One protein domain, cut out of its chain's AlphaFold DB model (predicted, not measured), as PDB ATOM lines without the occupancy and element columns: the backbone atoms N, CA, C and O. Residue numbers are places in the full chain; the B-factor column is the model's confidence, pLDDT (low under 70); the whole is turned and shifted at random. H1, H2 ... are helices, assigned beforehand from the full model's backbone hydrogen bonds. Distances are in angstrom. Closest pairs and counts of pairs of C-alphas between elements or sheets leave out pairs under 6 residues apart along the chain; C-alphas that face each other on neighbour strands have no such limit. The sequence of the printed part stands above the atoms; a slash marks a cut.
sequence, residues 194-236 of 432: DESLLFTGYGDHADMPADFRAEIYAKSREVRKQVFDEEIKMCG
ATOM      1  N   ASP A 194     296.083 367.939 372.748       67.25
ATOM      2  CA  ASP A 194     295.810 366.882 371.774       67.25
ATOM      3  C   ASP A 194     295.518 365.529 372.444       67.25
ATOM      4  O   ASP A 194     295.671 364.469 371.851       67.25
ATOM      5  N   GLU A 195     295.024 365.538 373.682       69.69
ATOM      6  CA  GLU A 195     294.676 364.340 374.460       69.69
ATOM      7  C   GLU A 195     293.554 363.534 373.812       69.69
ATOM      8  O   GLU A 195     293.438 362.338 374.053       69.69
ATOM      9  N   SER A 196     292.778 364.148 372.914       64.62
ATOM     10  CA  SER A 196     291.880 363.412 372.026       64.62
ATOM     11  C   SER A 196     292.605 362.343 371.208       64.62
ATOM     12  O   SER A 196     291.991 361.320 370.936       64.62
ATOM     13  N   LEU A 197     293.890 362.520 370.882       63.84
ATOM     14  CA  LEU A 197     294.695 361.532 370.154       63.84
ATOM     15  C   LEU A 197     294.895 360.226 370.930       63.84
ATOM     16  O   LEU A 197     295.038 359.184 370.298       63.84
ATOM     17  N   LEU A 198     294.825 360.246 372.269       65.50
ATOM     18  CA  LEU A 198     294.798 359.014 373.075       65.50
ATOM     19  C   LEU A 198     293.541 358.180 372.826       65.50
ATOM     20  O   LEU A 198     293.524 356.982 373.090       65.50
ATOM     21  N   PHE A 199     292.472 358.827 372.367       63.88
ATOM     22  CA  PHE A 199     291.140 358.241 372.272       63.88
ATOM     23  C   PHE A 199     290.650 358.118 370.823       63.88
ATOM     24  O   PHE A 199     289.646 357.453 370.570       63.88
ATOM     25  N   THR A 200     291.334 358.744 369.861       56.22
ATOM     26  CA  THR A 200     291.012 358.698 368.430       56.22
ATOM     27  C   THR A 200     291.953 357.734 367.703       56.22
ATOM     28  O   THR A 200     292.794 358.160 366.916       56.22
ATOM     29  N   GLY A 201     291.856 356.430 367.963       49.69
ATOM     30  CA  GLY A 201     292.691 355.444 367.270       49.69
ATOM     31  C   GLY A 201     292.363 353.999 367.635       49.69
ATOM     32  O   GLY A 201     292.041 353.712 368.781       49.69
ATOM     33  N   TYR A 202     292.415 353.116 366.633       42.78
ATOM     34  CA  TYR A 202     292.137 351.676 366.704       42.78
ATOM     35  C   TYR A 202     292.835 350.980 367.889       42.78
ATOM     36  O   TYR A 202     294.055 351.047 368.009       42.78
ATOM     37  N   GLY A 203     292.055 350.268 368.708       53.75
ATOM     38  CA  GLY A 203     292.506 349.473 369.859       53.75
ATOM     39  C   GLY A 203     291.489 349.500 371.008       53.75
ATOM     40  O   GLY A 203     290.581 350.333 370.997       53.75
ATOM     41  N   ASP A 204     291.660 348.631 372.011       52.56
ATOM     42  CA  ASP A 204     290.787 348.446 373.197       52.56
ATOM     43  C   ASP A 204     290.645 349.693 374.106       52.56
ATOM     44  O   ASP A 204     290.085 349.650 375.197       52.56
ATOM     45  N   HIS A 205     291.087 350.871 373.660       55.84
ATOM     46  CA  HIS A 205     290.853 352.148 374.340       55.84
ATOM     47  C   HIS A 205     289.363 352.541 374.392       55.84
ATOM     48  O   HIS A 205     288.991 353.438 375.155       55.84
ATOM     49  N   ALA A 206     288.498 351.861 373.627       58.41
ATOM     50  CA  ALA A 206     287.045 351.932 373.784       58.41
ATOM     51  C   ALA A 206     286.580 351.480 375.184       58.41
ATOM     52  O   ALA A 206     285.624 352.059 375.712       58.41
ATOM     53  N   ASP A 207     287.303 350.538 375.802       63.69
ATOM     54  CA  ASP A 207     286.978 349.952 377.110       63.69
ATOM     55  C   ASP A 207     287.449 350.814 378.286       63.69
ATOM     56  O   ASP A 207     287.193 350.509 379.453       63.69
ATOM     57  N   MET A 208     288.105 351.939 378.001       69.88
ATOM     58  CA  MET A 208     288.534 352.858 379.040       69.88
ATOM     59  C   MET A 208     287.313 353.450 379.766       69.88
ATOM     60  O   MET A 208     286.428 354.026 379.106       69.88
ATOM     61  N   PRO A 209     287.251 353.372 381.110       82.88
ATOM     62  CA  PRO A 209     286.117 353.879 381.872       82.88
ATOM     63  C   PRO A 209     285.806 355.335 381.520       82.88
ATOM     64  O   PRO A 209     286.706 356.171 381.387       82.88
ATOM     65  N   ALA A 210     284.521 355.646 381.340       80.12
ATOM     66  CA  ALA A 210     284.077 356.992 380.971       80.12
ATOM     67  C   ALA A 210     284.532 358.047 381.995       80.12
ATOM     68  O   ALA A 210     284.907 359.154 381.608       80.12
ATOM     69  N   ASP A 211     284.577 357.673 383.275       84.56
ATOM     70  CA  ASP A 211     285.004 358.541 384.374       84.56
ATOM     71  C   ASP A 211     286.483 358.926 384.254       84.56
ATOM     72  O   ASP A 211     286.836 360.098 384.385       84.56
ATOM     73  N   PHE A 212     287.343 357.966 383.905       80.19
ATOM     74  CA  PHE A 212     288.771 358.210 383.712       80.19
ATOM     75  C   PHE A 212     289.037 359.090 382.482       80.19
ATOM     76  O   PHE A 212     289.833 360.029 382.536       80.19
ATOM     77  N   ARG A 213     288.297 358.871 381.384       78.75
ATOM     78  CA  ARG A 213     288.336 359.768 380.214       78.75
ATOM     79  C   ARG A 213     287.925 361.193 380.587       78.75
ATOM     80  O   ARG A 213     288.603 362.146 380.206       78.75
ATOM     81  N   ALA A 214     286.839 361.347 381.345       81.75
ATOM     82  CA  ALA A 214     286.369 362.651 381.803       81.75
ATOM     83  C   ALA A 214     287.400 363.356 382.701       81.75
ATOM     84  O   ALA A 214     287.596 364.566 382.564       81.75
ATOM     85  N   GLU A 215     288.096 362.611 383.563       83.94
ATOM     86  CA  GLU A 215     289.174 363.136 384.404       83.94
ATOM     87  C   GLU A 215     290.351 363.663 383.569       83.94
ATOM     88  O   GLU A 215     290.802 364.792 383.791       83.94
ATOM     89  N   ILE A 216     290.813 362.897 382.573       77.19
ATOM     90  CA  ILE A 216     291.893 363.322 381.666       77.19
ATOM     91  C   ILE A 216     291.491 364.594 380.912       77.19
ATOM     92  O   ILE A 216     292.253 365.563 380.876       77.19
ATOM     93  N   TYR A 217     290.273 364.640 380.365       78.88
ATOM     94  CA  TYR A 217     289.781 365.834 379.672       78.88
ATOM     95  C   TYR A 217     289.656 367.047 380.600       78.88
ATOM     96  O   TYR A 217     289.969 368.167 380.185       78.88
ATOM     97  N   ALA A 218     289.223 366.856 381.848       82.69
ATOM     98  CA  ALA A 218     289.141 367.936 382.828       82.69
ATOM     99  C   ALA A 218     290.530 368.497 383.169       82.69
ATOM    100  O   ALA A 218     290.711 369.717 383.158       82.69
ATOM    101  N   LYS A 219     291.516 367.618 383.396       81.25
ATOM    102  CA  LYS A 219     292.915 367.999 383.653       81.25
ATOM    103  C   LYS A 219     293.523 368.741 382.463       81.25
ATOM    104  O   LYS A 219     294.040 369.841 382.640       81.25
ATOM    105  N   SER A 220     293.369 368.207 381.251       75.44
ATOM    106  CA  SER A 220     293.807 368.872 380.017       75.44
ATOM    107  C   SER A 220     293.211 370.271 379.868       75.44
ATOM    108  O   SER A 220     293.909 371.233 379.543       75.44
ATOM    109  N   ARG A 221     291.904 370.406 380.112       81.88
ATOM    110  CA  ARG A 221     291.211 371.685 379.970       81.88
ATOM    111  C   ARG A 221     291.766 372.739 380.925       81.88
ATOM    112  O   ARG A 221     291.873 373.897 380.523       81.88
ATOM    113  N   GLU A 222     292.120 372.357 382.152       82.50
ATOM    114  CA  GLU A 222     292.742 373.284 383.100       82.50
ATOM    115  C   GLU A 222     294.168 373.652 382.671       82.50
ATOM    116  O   GLU A 222     294.502 374.832 382.704       82.50
ATOM    117  N   VAL A 223     294.966 372.702 382.167       78.38
ATOM    118  CA  VAL A 223     296.310 372.991 381.626       78.38
ATOM    119  C   VAL A 223     296.230 373.960 380.447       78.38
ATOM    120  O   VAL A 223     296.916 374.977 380.444       78.38
ATOM    121  N   ARG A 224     295.330 373.738 379.478       75.94
ATOM    122  CA  ARG A 224     295.126 374.681 378.359       75.94
ATOM    123  C   ARG A 224     294.743 376.070 378.842       75.94
ATOM    124  O   ARG A 224     295.190 377.061 378.278       75.94
ATOM    125  N   LYS A 225     293.889 376.143 379.861       84.44
ATOM    126  CA  LYS A 225     293.476 377.411 380.456       84.44
ATOM    127  C   LYS A 225     294.652 378.100 381.149       84.44
ATOM    128  O   LYS A 225     294.796 379.301 380.975       84.44
ATOM    129  N   GLN A 226     295.503 377.363 381.859       79.44
ATOM    130  CA  GLN A 226     296.716 377.905 382.473       79.44
ATOM    131  C   GLN A 226     297.698 378.417 381.421       79.44
ATOM    132  O   GLN A 226     298.098 379.572 381.505       79.44
ATOM    133  N   VAL A 227     297.996 377.618 380.392       77.69
ATOM    134  CA  VAL A 227     298.852 378.027 379.269       77.69
ATOM    135  C   VAL A 227     298.288 379.273 378.591       77.69
ATOM    136  O   VAL A 227     299.024 380.215 378.331       77.69
ATOM    137  N   PHE A 228     296.976 379.325 378.361       80.06
ATOM    138  CA  PHE A 228     296.321 380.488 377.765       80.06
ATOM    139  C   PHE A 228     296.352 381.721 378.680       80.06
ATOM    140  O   PHE A 228     296.598 382.830 378.214       80.06
ATOM    141  N   ASP A 229     296.126 381.556 379.983       81.62
ATOM    142  CA  ASP A 229     296.196 382.643 380.959       81.62
ATOM    143  C   ASP A 229     297.635 383.164 381.109       81.62
ATOM    144  O   ASP A 229     297.844 384.370 381.263       81.62
ATOM    145  N   GLU A 230     298.633 382.283 381.053       79.50
ATOM    146  CA  GLU A 230     300.051 382.640 381.026       79.50
ATOM    147  C   GLU A 230     300.449 383.310 379.717       79.50
ATOM    148  O   GLU A 230     301.117 384.337 379.760       79.50
ATOM    149  N   GLU A 231     299.974 382.820 378.575       77.06
ATOM    150  CA  GLU A 231     300.155 383.468 377.277       77.06
ATOM    151  C   GLU A 231     299.534 384.870 377.299       77.06
ATOM    152  O   GLU A 231     300.186 385.836 376.915       77.06
ATOM    153  N   ILE A 232     298.332 385.039 377.860       78.56
ATOM    154  CA  ILE A 232     297.707 386.356 378.052       78.56
ATOM    155  C   ILE A 232     298.538 387.254 378.976       78.56
ATOM    156  O   ILE A 232     298.665 388.452 378.705       78.56
ATOM    157  N   LYS A 233     299.084 386.715 380.073       81.69
ATOM    158  CA  LYS A 233     299.936 387.469 381.010       81.69
ATOM    159  C   LYS A 233     301.263 387.874 380.365       81.69
ATOM    160  O   LYS A 233     301.677 389.020 380.529       81.69
ATOM    161  N   MET A 234     301.897 386.973 379.617       71.62
ATOM    162  CA  MET A 234     303.154 387.191 378.890       71.62
ATOM    163  C   MET A 234     302.960 388.151 377.716       71.62
ATOM    164  O   MET A 234     303.766 389.053 377.505       71.62
ATOM    165  N   CYS A 235     301.834 388.047 377.013       69.25
ATOM    166  CA  CYS A 235     301.372 389.029 376.034       69.25
ATOM    167  C   CYS A 235     300.770 390.282 376.687       69.25
ATOM    168  O   CYS A 235     300.131 391.086 375.992       69.25
ATOM    169  N   GLY A 236     300.964 390.456 378.002       54.84
ATOM    170  CA  GLY A 236     300.506 391.584 378.794       54.84
ATOM    171  C   GLY A 236     300.664 392.885 378.018       54.84
ATOM    172  O   GLY A 236     301.780 393.328 377.766       54.84
TER     173      GLY A 236
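This is residues 194 to 236 of the 432 residues of an uncharacterized protein of Podospora anserina (strain S / ATCC MYA-4624 / DSM 980 / FGSC 10383) (UniProt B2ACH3). What is the shape? One long helix, H3, makes the length of a rod, and the chain before it, with short H1 and H2, hooks over its first part; residues 222 to 236 stick out. What else? The 43 printed residues, all helix by class, have three named helices in the order H1, H2, H3; the whole is only just extended, close to loose, with radius of gyration 14.0 A and spans of 44 by 19 by 5 A.

Where is H3? H3, residues 210 to 234, runs 35.8 A from C-alpha 210 at (284.077, 356.992, 380.971) to C-alpha 234 at (303.154, 387.191, 378.890). And the others? H1 is residues 195 to 198, 5.5 A, and H2 residues 204 to 207, 5.7 A.

What touches H3? H1 only just touches residues 216 to 220 of H3, with 3 pairs of C-alphas within 8 A, the closest those of Glu 195 and Ser 220 at 7.2 A. Where is H2? It is apart from H3 and, only just, from H1, at 8.0 A. And the backbones? Every O i to N i+4 pair in H3 is within hydrogen-bond range; H1 and H2 are too short for one.

Any cut? The printed part has no cut, and both links are tight. Where is confidence low? Residues 194 to 208 and 235 to 236 have pLDDT under 70.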